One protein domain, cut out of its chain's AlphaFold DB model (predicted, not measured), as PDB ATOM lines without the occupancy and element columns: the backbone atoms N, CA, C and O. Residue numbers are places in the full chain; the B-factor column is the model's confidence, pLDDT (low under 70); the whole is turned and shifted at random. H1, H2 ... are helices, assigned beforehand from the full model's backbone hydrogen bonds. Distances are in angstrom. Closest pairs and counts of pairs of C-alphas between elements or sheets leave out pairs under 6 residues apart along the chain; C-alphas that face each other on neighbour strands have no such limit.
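Overview. This is residues 50 to 189 of the 195 residues of an uncharacterized protein of Furfurilactobacillus rossiae (UniProt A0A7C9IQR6). A long helix, H6, runs through the middle of an elongated body, and the other helices wrap round it: the hairpin H1 and H2 lies along one side as a three-helix bundle with H6, and H4 packs on the other side. H7 folds back from one end of H6, and little H5 sits near the other. The printed part has 140 residues with seven named helices, H1 to H7 in chain order, and no named strand: all helix. It is compact, with a radius of gyration of the C-alphas of 16.6 A, and spans 52 by 29 by 26 A.

Along the chain. Find C-alpha 50 at (111.413, 140.212, 76.502); from there H1 runs 36.8 A to residue 74. Next come H2, residues 78 to 101, 34.4 A; H3, 103 to 107, 5.9 A; H4, 110 to 121, 16.3 A; and H5, 127 to 134, 10.5 A. H6, 139 to 168, covers 43.4 A, and H7, 174 to 189, covers 22.3 A to C-alpha 189 at (130.065, 138.016, 86.082).

Arrangement. Start at the hub, H6. It touches H1 at a shallow tilt of 20 degrees, opposite ways; the closest C-alphas, Gln 59 and Thr 154, are 5.8 A apart. With residues 143 to 157 alone it touches H2, closest at C-alphas His 92 and Met 150, 6.8 A. With residues 148 to 156 alone it touches H4, closest at C-alphas Arg 117 and Ala 152, 5.5 A. H6 and H7 form a hairpin, closest at C-alphas Met 162 and Ile 177, 6.4 A. H3 and H5 are each close to H6 but not clearly touching, closest C-alphas 7.1 A and 7.8 A. In H1 to H7 every O i to N i+4 pair is within hydrogen-bond range.

Size, cuts and confidence. The farthest C-alphas, Glu 134 and Ala 171, are 53.2 A apart. The printed part has no cut and no long link. Residues 167 to 173 stand free. Look for pLDDT under 70 at residues 103 to 109, 115 to 116, 118 to 130 and 186 to 189.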
ATOM      1  N   ALA A  50     111.423 138.768  76.302       82.12
ATOM      2  CA  ALA A  50     111.413 140.212  76.502       82.12
ATOM      3  C   ALA A  50     111.464 140.576  77.994       82.12
ATOM      4  O   ALA A  50     112.155 141.524  78.375       82.12
ATOM      5  N   PHE A  51     110.766 139.816  78.839       84.31
ATOM      6  CA  PHE A  51     110.817 139.984  80.287       84.31
ATOM      7  C   PHE A  51     112.225 139.722  80.834       84.31
ATOM      8  O   PHE A  51     112.832 140.625  81.407       84.31
ATOM      9  N   LEU A  52     112.791 138.536  80.583       83.69
ATOM     10  CA  LEU A  52     114.106 138.146  81.102       83.69
ATOM     11  C   LEU A  52     115.224 139.080  80.625       83.69
ATOM     12  O   LEU A  52     116.089 139.434  81.420       83.69
ATOM     13  N   ASN A  53     115.187 139.551  79.373       82.38
ATOM     14  CA  ASN A  53     116.154 140.540  78.881       82.38
ATOM     15  C   ASN A  53     116.076 141.870  79.644       82.38
ATOM     16  O   ASN A  53     117.101 142.495  79.910       82.38
ATOM     17  N   ASN A  54     114.871 142.317  80.011       84.38
ATOM     18  CA  ASN A  54     114.712 143.532  80.808       84.38
ATOM     19  C   ASN A  54     115.180 143.335  82.250       84.38
ATOM     20  O   ASN A  54     115.837 144.228  82.783       84.38
ATOM     21  N   VAL A  55     114.900 142.176  82.853       83.75
ATOM     22  CA  VAL A  55     115.421 141.821  84.182       83.75
ATOM     23  C   VAL A  55     116.948 141.800  84.167       83.75
ATOM     24  O   VAL A  55     117.568 142.454  85.000       83.75
ATOM     25  N   PHE A  56     117.550 141.136  83.181       82.31
ATOM     26  CA  PHE A  56     119.000 141.085  83.002       82.31
ATOM     27  C   PHE A  56     119.613 142.484  82.840       82.31
ATOM     28  O   PHE A  56     120.587 142.825  83.505       82.31
ATOM     29  N   ALA A  57     118.998 143.350  82.030       82.19
ATOM     30  CA  ALA A  57     119.449 144.732  81.893       82.19
ATOM     31  C   ALA A  57     119.350 145.529  83.208       82.19
ATOM     32  O   ALA A  57     120.217 146.357  83.481       82.19
ATOM     33  N   CYS A  58     118.319 145.289  84.027       84.25
ATOM     34  CA  CYS A  58     118.215 145.906  85.349       84.25
ATOM     35  C   CYS A  58     119.280 145.361  86.308       84.25
ATOM     36  O   CYS A  58     119.867 146.142  87.045       84.25
ATOM     37  N   GLN A  59     119.588 144.060  86.262       81.44
ATOM     38  CA  GLN A  59     120.680 143.474  87.044       81.44
ATOM     39  C   GLN A  59     122.017 144.140  86.705       81.44
ATOM     40  O   GLN A  59     122.692 144.623  87.610       81.44
ATOM     41  N   LEU A  60     122.357 144.264  85.417       78.69
ATOM     42  CA  LEU A  60     123.566 144.967  84.968       78.69
ATOM     43  C   LEU A  60     123.629 146.407  85.499       78.69
ATOM     44  O   LEU A  60     124.677 146.864  85.948       78.69
ATOM     45  N   GLN A  61     122.498 147.117  85.488       81.44
ATOM     46  CA  GLN A  61     122.406 148.477  86.020       81.44
ATOM     47  C   GLN A  61     122.574 148.528  87.545       81.44
ATOM     48  O   GLN A  61     123.261 149.424  88.032       81.44
ATOM     49  N   THR A  62     122.022 147.571  88.298       82.44
ATOM     50  CA  THR A  62     122.250 147.448  89.748       82.44
ATOM     51  C   THR A  62     123.733 147.233  90.060       82.44
ATOM     52  O   THR A  62     124.273 147.852  90.980       82.44
ATOM     53  N   PHE A  63     124.427 146.408  89.272       76.62
ATOM     54  CA  PHE A  63     125.868 146.201  89.435       76.62
ATOM     55  C   PHE A  63     126.675 147.457  89.094       76.62
ATOM     56  O   PHE A  63     127.488 147.884  89.910       76.62
ATOM     57  N   ALA A  64     126.393 148.125  87.973       77.62
ATOM     58  CA  ALA A  64     127.033 149.403  87.642       77.62
ATOM     59  C   ALA A  64     126.797 150.470  88.731       77.62
ATOM     60  O   ALA A  64     127.671 151.279  89.044       77.62
ATOM     61  N   LEU A  65     125.619 150.464  89.360       80.75
ATOM     62  CA  LEU A  65     125.315 151.344  90.482       80.75
ATOM     63  C   LEU A  65     126.121 150.986  91.744       80.75
ATOM     64  O   LEU A  65     126.494 151.883  92.500       80.75
ATOM     65  N   THR A  66     126.445 149.706  91.943       79.62
ATOM     66  CA  THR A  66     127.353 149.248  93.008       79.62
ATOM     67  C   THR A  66     128.765 149.799  92.803       79.62
ATOM     68  O   THR A  66     129.385 150.269  93.754       79.62
ATOM     69  N   GLU A  67     129.262 149.830  91.565       77.25
ATOM     70  CA  GLU A  67     130.557 150.450  91.257       77.25
ATOM     71  C   GLU A  67     130.547 151.962  91.536       77.25
ATOM     72  O   GLU A  67     131.471 152.484  92.161       77.25
ATOM     73  N   ASN A  68     129.467 152.659  91.161       77.69
ATOM     74  CA  ASN A  68     129.285 154.078  91.489       77.69
ATOM     75  C   ASN A  68     129.246 154.322  93.009       77.69
ATOM     76  O   ASN A  68     129.810 155.305  93.489       77.69
ATOM     77  N   TYR A  69     128.609 153.427  93.771       80.50
ATOM     78  CA  TYR A  69     128.598 153.478  95.234       80.50
ATOM     79  C   TYR A  69     130.004 153.298  95.824       80.50
ATOM     80  O   TYR A  69     130.405 154.057  96.699       80.50
ATOM     81  N   ASN A  70     130.791 152.351  95.312       77.94
ATOM     82  CA  ASN A  70     132.166 152.145  95.772       77.94
ATOM     83  C   ASN A  70     133.043 153.390  95.534       77.94
ATOM     84  O   ASN A  70     133.882 153.732  96.366       77.94
ATOM     85  N   LEU A  71     132.840 154.095  94.415       75.19
ATOM     86  CA  LEU A  71     133.515 155.370  94.145       75.19
ATOM     87  C   LEU A  71     133.077 156.476  95.114       75.19
ATOM     88  O   LEU A  71     133.905 157.293  95.516       75.19
ATOM     89  N   LEU A  72     131.801 156.493  95.501       75.88
ATOM     90  CA  LEU A  72     131.271 157.407  96.512       75.88
ATOM     91  C   LEU A  72     131.850 157.157  97.901       75.88
ATOM     92  O   LEU A  72     132.223 158.111  98.575       75.88
ATOM     93  N   GLU A  73     131.958 155.892  98.304       76.75
ATOM     94  CA  GLU A  73     132.545 155.498  99.588       76.75
ATOM     95  C   GLU A  73     134.024 155.914  99.682       76.75
ATOM     96  O   GLU A  73     134.492 156.351 100.732       76.75
ATOM     97  N   GLN A  74     134.768 155.819  98.575       77.94
ATOM     98  CA  GLN A  74     136.186 156.195  98.520       77.94
ATOM     99  C   GLN A  74     136.397 157.710  98.407       77.94
ATOM    100  O   GLN A  74     137.350 158.252  98.975       77.94
ATOM    101  N   HIS A  75     135.531 158.393  97.656       75.50
ATOM    102  CA  HIS A  75     135.644 159.810  97.333       75.50
ATOM    103  C   HIS A  75     134.261 160.471  97.318       75.50
ATOM    104  O   HIS A  75     133.629 160.615  96.264       75.50
ATOM    105  N   GLU A  76     133.818 160.927  98.491       70.50
ATOM    106  CA  GLU A  76     132.580 161.688  98.617       70.50
ATOM    107  C   GLU A  76     132.757 163.064  97.952       70.50
ATOM    108  O   GLU A  76     133.431 163.959  98.465       70.50
ATOM    109  N   ASN A  77     132.190 163.216  96.754       80.50
ATOM    110  CA  ASN A  77     132.096 164.494  96.061       80.50
ATOM    111  C   ASN A  77     130.677 164.680  95.502       80.50
ATOM    112  O   ASN A  77     129.986 163.712  95.176       80.50
ATOM    113  N   GLU A  78     130.250 165.936  95.369       76.44
ATOM    114  CA  GLU A  78     128.885 166.277  94.944       76.44
ATOM    115  C   GLU A  78     128.527 165.749  93.544       76.44
ATOM    116  O   GLU A  78     127.378 165.381  93.300       76.44
ATOM    117  N   ASN A  79     129.496 165.656  92.627       80.19
ATOM    118  CA  ASN A  79     129.264 165.149  91.272       80.19
ATOM    119  C   ASN A  79     128.998 163.638  91.261       80.19
ATOM    120  O   ASN A  79     128.058 163.194  90.607       80.19
ATOM    121  N   ASN A  80     129.774 162.860  92.019       76.56
ATOM    122  CA  ASN A  80     129.583 161.421  92.192       76.56
ATOM    123  C   ASN A  80     128.221 161.149  92.841       76.56
ATOM    124  O   ASN A  80     127.517 160.219  92.450       76.56
ATOM    125  N   LEU A  81     127.823 161.992  93.804       74.94
ATOM    126  CA  LEU A  81     126.568 161.837  94.538       74.94
ATOM    127  C   LEU A  81     125.367 162.112  93.639       74.94
ATOM    128  O   LEU A  81     124.402 161.347  93.622       74.94
ATOM    129  N   LYS A  82     125.464 163.171  92.833       79.19
ATOM    130  CA  LYS A  82     124.471 163.501  91.815       79.19
ATOM    131  C   LYS A  82     124.350 162.390  90.770       79.19
ATOM    132  O   LYS A  82     123.243 161.938  90.502       79.19
ATOM    133  N   GLN A  83     125.472 161.912  90.233       80.50
ATOM    134  CA  GLN A  83     125.482 160.845  89.231       80.50
ATOM    135  C   GLN A  83     124.890 159.539  89.780       80.50
ATOM    136  O   GLN A  83     124.091 158.889  89.108       80.50
ATOM    137  N   PHE A  84     125.236 159.164  91.015       81.44
ATOM    138  CA  PHE A  84     124.629 158.016  91.683       81.44
ATOM    139  C   PHE A  84     123.124 158.204  91.867       81.44
ATOM    140  O   PHE A  84     122.360 157.292  91.564       81.44
ATOM    141  N   SER A  85     122.685 159.378  92.327       75.44
ATOM    142  CA  SER A  85     121.268 159.680  92.539       75.44
ATOM    143  C   SER A  85     120.459 159.586  91.242       75.44
ATOM    144  O   SER A  85     119.425 158.918  91.222       75.44
ATOM    145  N   GLU A  86     120.954 160.168  90.148       81.00
ATOM    146  CA  GLU A  86     120.305 160.120  88.832       81.00
ATOM    147  C   GLU A  86     120.210 158.680  88.300       81.00
ATOM    148  O   GLU A  86     119.139 158.237  87.878       81.00
ATOM    149  N   ASN A  87     121.303 157.915  88.387       80.94
ATOM    150  CA  ASN A  87     121.337 156.519  87.945       80.94
ATOM    151  C   ASN A  87     120.441 155.614  88.808       80.94
ATOM    152  O   ASN A  87     119.729 154.760  88.278       80.94
ATOM    153  N   SER A  88     120.447 155.827  90.125       77.38
ATOM    154  CA  SER A  88     119.596 155.130  91.096       77.38
ATOM    155  C   SER A  88     118.117 155.386  90.808       77.38
ATOM    156  O   SER A  88     117.326 154.450  90.704       77.38
ATOM    157  N   GLN A  89     117.741 156.646  90.576       75.25
ATOM    158  CA  GLN A  89     116.366 157.010  90.251       75.25
ATOM    159  C   GLN A  89     115.909 156.404  88.918       75.25
ATOM    160  O   GLN A  89     114.793 155.889  88.833       75.25
ATOM    161  N   ALA A  90     116.761 156.429  87.889       79.12
ATOM    162  CA  ALA A  90     116.451 155.837  86.590       79.12
ATOM    163  C   ALA A  90     116.238 154.316  86.688       79.12
ATOM    164  O   ALA A  90     115.275 153.784  86.128       79.12
ATOM    165  N   LEU A  91     117.099 153.617  87.435       82.19
ATOM    166  CA  LEU A  91     116.959 152.183  87.681       82.19
ATOM    167  C   LEU A  91     115.687 151.876  88.477       82.19
ATOM    168  O   LEU A  91     114.921 150.997  88.085       82.19
ATOM    169  N   HIS A  92     115.413 152.634  89.538       76.50
ATOM    170  CA  HIS A  92     114.201 152.469  90.333       76.50
ATOM    171  C   HIS A  92     112.930 152.637  89.487       76.50
ATOM    172  O   HIS A  92     112.029 151.803  89.549       76.50
ATOM    173  N   GLN A  93     112.872 153.664  88.635       76.56
ATOM    174  CA  GLN A  93     111.750 153.872  87.712       76.56
ATOM    175  C   GLN A  93     111.588 152.715  86.725       76.56
ATOM    176  O   GLN A  93     110.467 152.293  86.441       76.56
ATOM    177  N   ARG A  94     112.697 152.178  86.207       82.44
ATOM    178  CA  ARG A  94     112.667 151.039  85.288       82.44
ATOM    179  C   ARG A  94     112.174 149.768  85.973       82.44
ATOM    180  O   ARG A  94     111.365 149.050  85.389       82.44
ATOM    181  N   LEU A  95     112.634 149.513  87.196       79.75
ATOM    182  CA  LEU A  95     112.170 148.402  88.022       79.75
ATOM    183  C   LEU A  95     110.676 148.535  88.309       79.75
ATOM    184  O   LEU A  95     109.939 147.595  88.044       79.75
ATOM    185  N   ALA A  96     110.212 149.709  88.742       79.12
ATOM    186  CA  ALA A  96     108.793 149.979  88.964       79.12
ATOM    187  C   ALA A  96     107.949 149.748  87.700       79.12
ATOM    188  O   ALA A  96     106.940 149.054  87.753       79.12
ATOM    189  N   ALA A  97     108.393 150.241  86.541       82.69
ATOM    190  CA  ALA A  97     107.680 150.037  85.282       82.69
ATOM    191  C   ALA A  97     107.631 148.558  84.858       82.69
ATOM    192  O   ALA A  97     106.614 148.093  84.339       82.69
ATOM    193  N   LEU A  98     108.723 147.815  85.068       82.88
ATOM    194  CA  LEU A  98     108.768 146.378  84.804       82.88
ATOM    195  C   LEU A  98     107.852 145.618  85.766       82.88
ATOM    196  O   LEU A  98     107.144 144.712  85.337       82.88
ATOM    197  N   MET A  99     107.813 146.035  87.032       81.12
ATOM    198  CA  MET A  99     106.905 145.478  88.023       81.12
ATOM    199  C   MET A  99     105.439 145.713  87.630       81.12
ATOM    200  O   MET A  99     104.657 144.777  87.504       81.12
ATOM    201  N   ASP A 100     105.062 146.951  87.329       80.69
ATOM    202  CA  ASP A 100     103.687 147.295  86.953       80.69
ATOM    203  C   ASP A 100     103.217 146.545  85.703       80.69
ATOM    204  O   ASP A 100     102.091 146.028  85.656       80.69
ATOM    205  N   LYS A 101     104.093 146.442  84.695       77.62
ATOM    206  CA  LYS A 101     103.810 145.722  83.449       77.62
ATOM    207  C   LYS A 101     103.492 144.251  83.701       77.62
ATOM    208  O   LYS A 101     102.612 143.701  83.040       77.62
ATOM    209  N   GLU A 102     104.163 143.656  84.680       74.69
ATOM    210  CA  GLU A 102     104.021 142.248  85.038       74.69
ATOM    211  C   GLU A 102     103.157 142.011  86.275       74.69
ATOM    212  O   GLU A 102     103.059 140.884  86.755       74.69
ATOM    213  N   SER A 103     102.465 143.045  86.759       68.94
ATOM    214  CA  SER A 103     101.699 143.050  88.012       68.94
ATOM    215  C   SER A 103     100.773 141.847  88.204       68.94
ATOM    216  O   SER A 103     100.619 141.371  89.324       68.94
ATOM    217  N   SER A 104     100.184 141.299  87.135       65.31
ATOM    218  CA  SER A 104      99.355 140.091  87.227       65.31
ATOM    219  C   SER A 104     100.147 138.826  87.568       65.31
ATOM    220  O   SER A 104      99.631 137.991  88.296       65.31
ATOM    221  N   LEU A 105     101.370 138.684  87.049       65.50
ATOM    222  CA  LEU A 105     102.280 137.598  87.421       65.50
ATOM    223  C   LEU A 105     102.833 137.847  88.821       65.50
ATOM    224  O   LEU A 105     102.855 136.947  89.649       65.50
ATOM    225  N   LEU A 106     103.233 139.085  89.105       63.75
ATOM    226  CA  LEU A 106     103.854 139.459  90.375       63.75
ATOM    227  C   LEU A 106     102.918 139.320  91.564       63.75
ATOM    228  O   LEU A 106     103.381 138.940  92.633       63.75
ATOM    229  N   LYS A 107     101.616 139.557  91.376       66.31
ATOM    230  CA  LYS A 107     100.611 139.355  92.421       66.31
ATOM    231  C   LYS A 107     100.604 137.918  92.945       66.31
ATOM    232  O   LYS A 107     100.525 137.696  94.150       66.31
ATOM    233  N   ASP A 108     100.768 136.943  92.051       68.06
ATOM    234  CA  ASP A 108     100.856 135.525  92.417       68.06
ATOM    235  C   ASP A 108     102.185 135.187  93.135       68.06
ATOM    236  O   ASP A 108     102.308 134.135  93.766       68.06
ATOM    237  N   TYR A 109     103.161 136.103  93.095       68.50
ATOM    238  CA  TYR A 109     104.486 135.993  93.709       68.50
ATOM    239  C   TYR A 109     104.774 137.086  94.760       68.50
ATOM    240  O   TYR A 109     105.933 137.277  95.129       68.50
ATOM    241  N   GLU A 110     103.758 137.773  95.296       71.25
ATOM    242  CA  GLU A 110     103.931 138.803  96.342       71.25
ATOM    243  C   GLU A 110     104.605 138.231  97.597       71.25
ATOM    244  O   GLU A 110     105.538 138.817  98.138       71.25
ATOM    245  N   LEU A 111     104.208 137.026  98.020       70.19
ATOM    246  CA  LEU A 111     104.841 136.351  99.158       70.19
ATOM    247  C   LEU A 111     106.330 136.062  98.900       70.19
ATOM    248  O   LEU A 111     107.132 136.082  99.830       70.19
ATOM    249  N   LEU A 112     106.695 135.797  97.642       70.31
ATOM    250  CA  LEU A 112     108.087 135.613  97.244       70.31
ATOM    251  C   LEU A 112     108.845 136.945  97.284       70.31
ATOM    252  O   LEU A 112     109.982 136.967  97.743       70.31
ATOM    253  N   HIS A 113     108.216 138.054  96.876       74.62
ATOM    254  CA  HIS A 113     108.810 139.396  96.966       74.62
ATOM    255  C   HIS A 113     109.163 139.747  98.405       74.62
ATOM    256  O   HIS A 113     110.304 140.106  98.687       74.62
ATOM    257  N   GLU A 114     108.214 139.560  99.322       70.19
ATOM    258  CA  GLU A 114     108.415 139.818 100.749       70.19
ATOM    259  C   GLU A 114     109.511 138.925 101.340       70.19
ATOM    260  O   GLU A 114     110.332 139.389 102.126       70.19
ATOM    261  N   GLN A 115     109.596 137.657 100.924       69.31
ATOM    262  CA  GLN A 115     110.673 136.753 101.344       69.31
ATOM    263  C   GLN A 115     112.044 137.193 100.821       69.31
ATOM    264  O   GLN A 115     113.018 137.192 101.577       69.31
ATOM    265  N   VAL A 116     112.136 137.580  99.546       67.56
ATOM    266  CA  VAL A 116     113.382 138.080  98.953       67.56
ATOM    267  C   VAL A 116     113.798 139.366  99.658       67.56
ATOM    268  O   VAL A 116     114.913 139.434 100.165       67.56
ATOM    269  N   ARG A 117     112.905 140.348  99.805       70.31
ATOM    270  CA  ARG A 117     113.204 141.584 100.543       70.31
ATOM    271  C   ARG A 117     113.621 141.296 101.978       70.31
ATOM    272  O   ARG A 117     114.657 141.799 102.404       70.31
ATOM    273  N   ALA A 118     112.900 140.431 102.689       66.44
ATOM    274  CA  ALA A 118     113.276 140.017 104.033       66.44
ATOM    275  C   ALA A 118     114.686 139.412 104.066       66.44
ATOM    276  O   ALA A 118     115.445 139.748 104.958       66.44
ATOM    277  N   ASN A 119     115.103 138.607 103.087       65.81
ATOM    278  CA  ASN A 119     116.471 138.070 103.038       65.81
ATOM    279  C   ASN A 119     117.549 139.151 102.831       65.81
ATOM    280  O   ASN A 119     118.654 139.029 103.368       65.81
ATOM    281  N   TYR A 120     117.247 140.204 102.067       63.97
ATOM    282  CA  TYR A 120     118.168 141.328 101.867       63.97
ATOM    283  C   TYR A 120     118.248 142.214 103.119       63.97
ATOM    284  O   TYR A 120     119.358 142.529 103.562       63.97
ATOM    285  N   TYR A 121     117.097 142.516 103.732       64.81
ATOM    286  CA  TYR A 121     116.964 143.377 104.912       64.81
ATOM    287  C   TYR A 121     117.197 142.667 106.257       64.81
ATOM    288  O   TYR A 121     117.495 143.334 107.240       64.81
ATOM    289  N   ALA A 122     117.176 141.330 106.330       57.66
ATOM    290  CA  ALA A 122     117.394 140.555 107.566       57.66
ATOM    291  C   ALA A 122     118.794 140.722 108.187       57.66
ATOM    292  O   ALA A 122     119.091 140.099 109.205       57.66
ATOM    293  N   ALA A 123     119.668 141.536 107.586       52.19
ATOM    294  CA  ALA A 123     120.962 141.883 108.162       52.19
ATOM    295  C   ALA A 123     121.093 143.351 108.591       52.19
ATOM    296  O   ALA A 123     122.218 143.754 108.882       52.19
ATOM    297  N   GLU A 124     120.012 144.135 108.641       54.44
ATOM    298  CA  GLU A 124     120.067 145.509 109.149       54.44
ATOM    299  C   GLU A 124     119.072 145.754 110.291       54.44
ATOM    300  O   GLU A 124     117.945 145.261 110.244       54.44
ATOM    301  N   PRO A 125     119.485 146.488 111.340       51.62
ATOM    302  CA  PRO A 125     118.595 146.905 112.414       51.62
ATOM    303  C   PRO A 125     117.661 148.025 111.927       51.62
ATOM    304  O   PRO A 125     118.053 148.828 111.083       51.62
ATOM    305  N   ASP A 126     116.471 148.129 112.526       57.47
ATOM    306  CA  ASP A 126     115.418 149.156 112.332       57.47
ATOM    307  C   ASP A 126     115.871 150.642 112.475       57.47
ATOM    308  O   ASP A 126     115.055 151.564 112.493       57.47
ATOM    309  N   ASP A 127     117.175 150.902 112.577       66.31
ATOM    310  CA  ASP A 127     117.812 152.182 112.890       66.31
ATOM    311  C   ASP A 127     117.745 153.195 111.730       66.31
ATOM    312  O   ASP A 127     117.562 154.389 111.966       66.31
ATOM    313  N   LEU A 128     117.810 152.761 110.461       68.12
ATOM    314  CA  LEU A 128     117.781 153.706 109.331       68.12
ATOM    315  C   LEU A 128     116.432 154.418 109.194       68.12
ATOM    316  O   LEU A 128     116.400 155.623 108.967       68.12
ATOM    317  N   ALA A 129     115.315 153.700 109.332       65.38
ATOM    318  CA  ALA A 129     113.993 154.316 109.226       65.38
ATOM    319  C   ALA A 129     113.815 155.414 110.291       65.38
ATOM    320  O   ALA A 129     113.295 156.489 109.985       65.38
ATOM    321  N   SER A 130     114.326 155.184 111.508       68.81
ATOM    322  CA  SER A 130     114.373 156.194 112.575       68.81
ATOM    323  C   SER A 130     115.280 157.365 112.197       68.81
ATOM    324  O   SER A 130     114.837 158.511 112.199       68.81
ATOM    325  N   LYS A 131     116.518 157.089 111.766       70.50
ATOM    326  CA  LYS A 131     117.479 158.114 111.328       70.50
ATOM    327  C   LYS A 131     116.964 158.965 110.170       70.50
ATOM    328  O   LYS A 131     117.234 160.162 110.110       70.50
ATOM    329  N   GLN A 132     116.210 158.380 109.244       70.88
ATOM    330  CA  GLN A 132     115.613 159.103 108.126       70.88
ATOM    331  C   GLN A 132     114.494 160.037 108.602       70.88
ATOM    332  O   GLN A 132     114.439 161.185 108.164       70.88
ATOM    333  N   LEU A 133     113.630 159.577 109.515       74.31
ATOM    334  CA  LEU A 133     112.582 160.406 110.124       74.31
ATOM    335  C   LEU A 133     113.165 161.539 110.984       74.31
ATOM    336  O   LEU A 133     112.606 162.633 111.024       74.31
ATOM    337  N   GLU A 134     114.297 161.289 111.638       78.50
ATOM    338  CA  GLU A 134     115.028 162.250 112.471       78.50
ATOM    339  C   GLU A 134     115.956 163.181 111.666       78.50
ATOM    340  O   GLU A 134     116.490 164.143 112.217       78.50
ATOM    341  N   GLY A 135     116.148 162.923 110.366       72.69
ATOM    342  CA  GLY A 135     117.047 163.692 109.497       72.69
ATOM    343  C   GLY A 135     118.540 163.483 109.783       72.69
ATOM    344  O   GLY A 135     119.357 164.321 109.407       72.69
ATOM    345  N   THR A 136     118.901 162.394 110.462       75.12
ATOM    346  CA  THR A 136     120.274 162.042 110.860       75.12
ATOM    347  C   THR A 136     120.912 160.983 109.961       75.12
ATOM    348  O   THR A 136     122.103 160.710 110.104       75.12
ATOM    349  N   ALA A 137     120.155 160.409 109.022       77.31
ATOM    350  CA  ALA A 137     120.681 159.475 108.031       77.31
ATOM    351  C   ALA A 137     121.673 160.177 107.092       77.31
ATOM    352  O   ALA A 137     121.370 161.213 106.496       77.31
ATOM    353  N   THR A 138     122.856 159.593 106.937       79.62
ATOM    354  CA  THR A 138     123.863 160.076 105.990       79.62
ATOM    355  C   THR A 138     123.461 159.750 104.552       79.62
ATOM    356  O   THR A 138     122.758 158.772 104.283       79.62
ATOM    357  N   ASN A 139     123.950 160.539 103.590       72.56
ATOM    358  CA  ASN A 139     123.698 160.252 102.176       72.56
ATOM    359  C   ASN A 139     124.263 158.888 101.754       72.56
ATOM    360  O   ASN A 139     123.682 158.226 100.897       72.56
ATOM    361  N   LEU A 140     125.373 158.460 102.366       74.25
ATOM    362  CA  LEU A 140     125.990 157.164 102.109       74.25
ATOM    363  C   LEU A 140     125.120 156.007 102.626       74.25
ATOM    364  O   LEU A 140     124.897 155.050 101.890       74.25
ATOM    365  N   GLU A 141     124.560 156.122 103.837       75.00
ATOM    366  CA  GLU A 141     123.594 155.143 104.359       75.00
ATOM    367  C   GLU A 141     122.372 155.049 103.427       75.00
ATOM    368  O   GLU A 141     122.011 153.964 102.975       75.00
ATOM    369  N   LEU A 142     121.773 156.179 103.038       73.19
ATOM    370  CA  LEU A 142     120.625 156.182 102.121       73.19
ATOM    371  C   LEU A 142     120.960 155.566 100.749       73.19
ATOM    372  O   LEU A 142     120.153 154.816 100.194       73.19
ATOM    373  N   ALA A 143     122.150 155.848 100.211       71.50
ATOM    374  CA  ALA A 143     122.633 155.274  98.957       71.50
ATOM    375  C   ALA A 143     122.797 153.749  99.046       71.50
ATOM    376  O   ALA A 143     122.371 153.026  98.141       71.50
ATOM    377  N   PHE A 144     123.351 153.257 100.154       78.38
ATOM    378  CA  PHE A 144     123.502 151.832 100.424       78.38
ATOM    379  C   PHE A 144     122.148 151.111 100.472       78.38
ATOM    380  O   PHE A 144     121.945 150.105  99.789       78.38
ATOM    381  N   HIS A 145     121.181 151.659 101.208       73.44
ATOM    382  CA  HIS A 145     119.854 151.053 101.326       73.44
ATOM    383  C   HIS A 145     119.064 151.069 100.014       73.44
ATOM    384  O   HIS A 145     118.363 150.100  99.705       73.44
ATOM    385  N   ALA A 146     119.191 152.129  99.210       72.50
ATOM    386  CA  ALA A 146     118.607 152.165  97.874       72.50
ATOM    387  C   ALA A 146     119.178 151.041  96.992       72.50
ATOM    388  O   ALA A 146     118.422 150.326  96.328       72.50
ATOM    389  N   LEU A 147     120.499 150.837  97.031       76.56
ATOM    390  CA  LEU A 147     121.169 149.768  96.295       76.56
ATOM    391  C   LEU A 147     120.716 148.373  96.750       76.56
ATOM    392  O   LEU A 147     120.450 147.510  95.908       76.56
ATOM    393  N   LEU A 148     120.570 148.155  98.061       76.19
ATOM    394  CA  LEU A 148     120.034 146.906  98.608       76.19
ATOM    395  C   LEU A 148     118.606 146.632  98.127       76.19
ATOM    396  O   LEU A 148     118.315 145.516  97.697       76.19
ATOM    397  N   GLY A 149     117.735 147.645  98.148       72.50
ATOM    398  CA  GLY A 149     116.360 147.524  97.664       72.50
ATOM    399  C   GLY A 149     116.295 147.143  96.184       72.50
ATOM    400  O   GLY A 149     115.626 146.178  95.827       72.50
ATOM    401  N   MET A 150     117.060 147.829  95.330       77.19
ATOM    402  CA  MET A 150     117.119 147.520  93.893       77.19
ATOM    403  C   MET A 150     117.726 146.137  93.610       77.19
ATOM    404  O   MET A 150     117.305 145.443  92.680       77.19
ATOM    405  N   SER A 151     118.678 145.698  94.433       81.19
ATOM    406  CA  SER A 151     119.230 144.340  94.366       81.19
ATOM    407  C   SER A 151     118.185 143.282  94.731       81.19
ATOM    408  O   SER A 151     118.090 142.260  94.054       81.19
ATOM    409  N   ALA A 152     117.358 143.538  95.746       78.31
ATOM    410  CA  ALA A 152     116.252 142.654  96.102       78.31
ATOM    411  C   ALA A 152     115.189 142.594  94.992       78.31
ATOM    412  O   ALA A 152     114.759 141.508  94.608       78.31
ATOM    413  N   ASP A 153     114.806 143.744  94.432       80.62
ATOM    414  CA  ASP A 153     113.782 143.822  93.386       80.62
ATOM    415  C   ASP A 153     114.238 143.131  92.088       80.62
ATOM    416  O   ASP A 153     113.475 142.380  91.477       80.62
ATOM    417  N   THR A 154     115.503 143.309  91.686       83.69
ATOM    418  CA  THR A 154     116.071 142.594  90.527       83.69
ATOM    419  C   THR A 154     116.144 141.083  90.740       83.69
ATOM    420  O   THR A 154     115.804 140.326  89.828       83.69
ATOM    421  N   GLN A 155     116.553 140.631  91.929       81.19
ATOM    422  CA  GLN A 155     116.585 139.210  92.275       81.19
ATOM    423  C   GLN A 155     115.183 138.597  92.247       81.19
ATOM    424  O   GLN A 155     114.978 137.534  91.665       81.19
ATOM    425  N   TRP A 156     114.202 139.286  92.822       82.12
ATOM    426  CA  TRP A 156     112.822 138.823  92.811       82.12
ATOM    427  C   TRP A 156     112.255 138.721  91.390       82.12
ATOM    428  O   TRP A 156     111.687 137.690  91.031       82.12
ATOM    429  N   LEU A 157     112.465 139.734  90.543       84.81
ATOM    430  CA  LEU A 157     112.035 139.695  89.142       84.81
ATOM    431  C   LEU A 157     112.671 138.523  88.374       84.81
ATOM    432  O   LEU A 157     112.003 137.886  87.556       84.81
ATOM    433  N   MET A 158     113.933 138.194  88.660       84.94
ATOM    434  CA  MET A 158     114.587 137.009  88.097       84.94
ATOM    435  C   MET A 158     113.883 135.722  88.536       84.94
ATOM    436  O   MET A 158     113.582 134.863  87.706       84.94
ATOM    437  N   GLU A 159     113.568 135.591  89.823       81.25
ATOM    438  CA  GLU A 159     112.868 134.418  90.350       81.25
ATOM    439  C   GLU A 159     111.466 134.261  89.754       81.25
ATOM    440  O   GLU A 159     111.096 133.154  89.360       81.25
ATOM    441  N   VAL A 160     110.718 135.355  89.592       81.81
ATOM    442  CA  VAL A 160     109.422 135.355  88.894       81.81
ATOM    443  C   VAL A 160     109.579 134.855  87.459       81.81
ATOM    444  O   VAL A 160     108.804 134.008  87.008       81.81
ATOM    445  N   GLY A 161     110.606 135.323  86.746       85.50
ATOM    446  CA  GLY A 161     110.909 134.859  85.393       85.50
ATOM    447  C   GLY A 161     111.189 133.362  85.335       85.50
ATOM    448  O   GLY A 161     110.659 132.661  84.474       85.50
ATOM    449  N   MET A 162     111.959 132.848  86.294       84.88
ATOM    450  CA  MET A 162     112.273 131.422  86.404       84.88
ATOM    451  C   MET A 162     111.046 130.564  86.751       84.88
ATOM    452  O   MET A 162     110.874 129.479  86.194       84.88
ATOM    453  N   GLN A 163     110.160 131.035  87.634       81.69
ATOM    454  CA  GLN A 163     108.905 130.332  87.922       81.69
ATOM    455  C   GLN A 163     107.964 130.353  86.715       81.69
ATOM    456  O   GLN A 163     107.359 129.334  86.383       81.69
ATOM    457  N   THR A 164     107.899 131.477  86.003       82.19
ATOM    458  CA  THR A 164     107.117 131.597  84.768       82.19
ATOM    459  C   THR A 164     107.652 130.654  83.691       82.19
ATOM    460  O   THR A 164     106.872 129.958  83.043       82.19
ATOM    461  N   LEU A 165     108.978 130.526  83.560       83.88
ATOM    462  CA  LEU A 165     109.609 129.563  82.654       83.88
ATOM    463  C   LEU A 165     109.148 128.129  82.935       83.88
ATOM    464  O   LEU A 165     108.850 127.380  82.003       83.88
ATOM    465  N   ARG A 166     109.052 127.762  84.217       83.31
ATOM    466  CA  ARG A 166     108.569 126.451  84.666       83.31
ATOM    467  C   ARG A 166     107.105 126.210  84.316       83.31
ATOM    468  O   ARG A 166     106.748 125.094  83.952       83.31
ATOM    469  N   LEU A 167     106.262 127.234  84.450       82.94
ATOM    470  CA  LEU A 167     104.847 127.150  84.081       82.94
ATOM    471  C   LEU A 167     104.682 126.939  82.575       82.94
ATOM    472  O   LEU A 167     103.869 126.117  82.158       82.94
ATOM    473  N   LEU A 168     105.479 127.647  81.771       81.81
ATOM    474  CA  LEU A 168     105.465 127.530  80.313       81.81
ATOM    475  C   LEU A 168     106.074 126.212  79.819       81.81
ATOM    476  O   LEU A 168     105.630 125.676  78.807       81.81
ATOM    477  N   ASN A 169     107.045 125.660  80.551       82.25
ATOM    478  CA  ASN A 169     107.732 124.417  80.206       82.25
ATOM    479  C   ASN A 169     107.734 123.441  81.397       82.25
ATOM    480  O   ASN A 169     108.759 123.284  82.064       82.25
ATOM    481  N   PRO A 170     106.626 122.721  81.655       77.75
ATOM    482  CA  PRO A 170     106.511 121.815  82.805       77.75
ATOM    483  C   PRO A 170     107.536 120.670  82.822       77.75
ATOM    484  O   PRO A 170     107.770 120.066  83.867       77.75
ATOM    485  N   ALA A 171     108.136 120.358  81.668       81.75
ATOM    486  CA  ALA A 171     109.200 119.366  81.532       81.75
ATOM    487  C   ALA A 171     110.555 119.844  82.091       81.75
ATOM    488  O   ALA A 171     111.445 119.020  82.309       81.75
ATOM    489  N   LEU A 172     110.723 121.148  82.346       80.94
ATOM    490  CA  LEU A 172     111.935 121.683  82.955       80.94
ATOM    491  C   LEU A 172     112.023 121.296  84.427       80.94
ATOM    492  O   LEU A 172     111.160 121.608  85.253       80.94
ATOM    493  N   THR A 173     113.124 120.637  84.769       82.25
ATOM    494  CA  THR A 173     113.423 120.284  86.154       82.25
ATOM    495  C   THR A 173     113.914 121.504  86.936       82.25
ATOM    496  O   THR A 173     114.485 122.440  86.375       82.25
ATOM    497  N   THR A 174     113.769 121.474  88.263       79.31
ATOM    498  CA  THR A 174     114.315 122.515  89.152       79.31
ATOM    499  C   THR A 174     115.817 122.730  88.939       79.31
ATOM    500  O   THR A 174     116.275 123.868  88.969       79.31
ATOM    501  N   ALA A 175     116.576 121.659  88.684       76.88
ATOM    502  CA  ALA A 175     118.015 121.740  88.442       76.88
ATOM    503  C   ALA A 175     118.344 122.507  87.152       76.88
ATOM    504  O   ALA A 175     119.245 123.338  87.154       76.88
ATOM    505  N   MET A 176     117.580 122.291  86.076       79.69
ATOM    506  CA  MET A 176     117.757 123.031  84.821       79.69
ATOM    507  C   MET A 176     117.419 124.515  84.991       79.69
ATOM    508  O   MET A 176     118.150 125.372  84.514       79.69
ATOM    509  N   ILE A 177     116.359 124.837  85.736       79.62
ATOM    510  CA  ILE A 177     116.001 126.230  86.043       79.62
ATOM    511  C   ILE A 177     117.107 126.914  86.858       79.62
ATOM    512  O   ILE A 177     117.474 128.053  86.577       79.62
ATOM    513  N   GLN A 178     117.683 126.212  87.838       76.75
ATOM    514  CA  GLN A 178     118.829 126.710  88.601       76.75
ATOM    515  C   GLN A 178     120.062 126.917  87.715       76.75
ATOM    516  O   GLN A 178     120.755 127.915  87.881       76.75
ATOM    517  N   GLN A 179     120.318 126.025  86.755       77.50
ATOM    518  CA  GLN A 179     121.410 126.169  85.789       77.50
ATOM    519  C   GLN A 179     121.203 127.355  84.845       77.50
ATOM    520  O   GLN A 179     122.157 128.084  84.586       77.50
ATOM    521  N   ILE A 180     119.977 127.589  84.368       77.06
ATOM    522  CA  ILE A 180     119.642 128.753  83.538       77.06
ATOM    523  C   ILE A 180     119.843 130.038  84.343       77.06
ATOM    524  O   ILE A 180     120.550 130.932  83.888       77.06
ATOM    525  N   SER A 181     119.301 130.105  85.562       79.19
ATOM    526  CA  SER A 181     119.491 131.245  86.466       79.19
ATOM    527  C   SER A 181     120.976 131.512  86.743       79.19
ATOM    528  O   SER A 181     121.449 132.634  86.569       79.19
ATOM    529  N   ALA A 182     121.747 130.470  87.069       75.25
ATOM    530  CA  ALA A 182     123.187 130.577  87.285       75.25
ATOM    531  C   ALA A 182     123.934 131.022  86.021       75.25
ATOM    532  O   ALA A 182     124.847 131.830  86.116       75.25
ATOM    533  N   SER A 183     123.534 130.545  84.839       74.50
ATOM    534  CA  SER A 183     124.143 130.941  83.563       74.50
ATOM    535  C   SER A 183     123.882 132.412  83.247       74.50
ATOM    536  O   SER A 183     124.786 133.106  82.792       74.50
ATOM    537  N   ILE A 184     122.673 132.909  83.529       73.44
ATOM    538  CA  ILE A 184     122.342 134.332  83.392       73.44
ATOM    539  C   ILE A 184     123.179 135.165  84.368       73.44
ATOM    540  O   ILE A 184     123.780 136.150  83.955       73.44
ATOM    541  N   MET A 185     123.283 134.742  85.631       70.50
ATOM    542  CA  MET A 185     124.135 135.412  86.620       70.50
ATOM    543  C   MET A 185     125.616 135.382  86.221       70.50
ATOM    544  O   MET A 185     126.299 136.389  86.341       70.50
ATOM    545  N   MET A 186     126.109 134.274  85.668       69.62
ATOM    546  CA  MET A 186     127.481 134.176  85.168       69.62
ATOM    547  C   MET A 186     127.747 135.100  83.980       69.62
ATOM    548  O   MET A 186     128.842 135.641  83.884       69.62
ATOM    549  N   LEU A 187     126.776 135.316  83.085       66.44
ATOM    550  CA  LEU A 187     126.912 136.310  82.012       66.44
ATOM    551  C   LEU A 187     127.053 137.732  82.557       66.44
ATOM    552  O   LEU A 187     127.678 138.567  81.913       66.44
ATOM    553  N   VAL A 188     126.495 137.998  83.738       60.84
ATOM    554  CA  VAL A 188     126.750 139.239  84.470       60.84
ATOM    555  C   VAL A 188     128.140 139.236  85.118       60.84
ATOM    556  O   VAL A 188     128.660 140.291  85.414       60.84
ATOM    557  N   GLU A 189     128.787 138.096  85.348       57.81
ATOM    558  CA  GLU A 189     130.065 138.016  86.082       57.81
ATOM    559  C   GLU A 189     131.309 137.839  85.181       57.81
ATOM    560  O   GLU A 189     132.434 137.992  85.652       57.81
TER     561      GLU A 189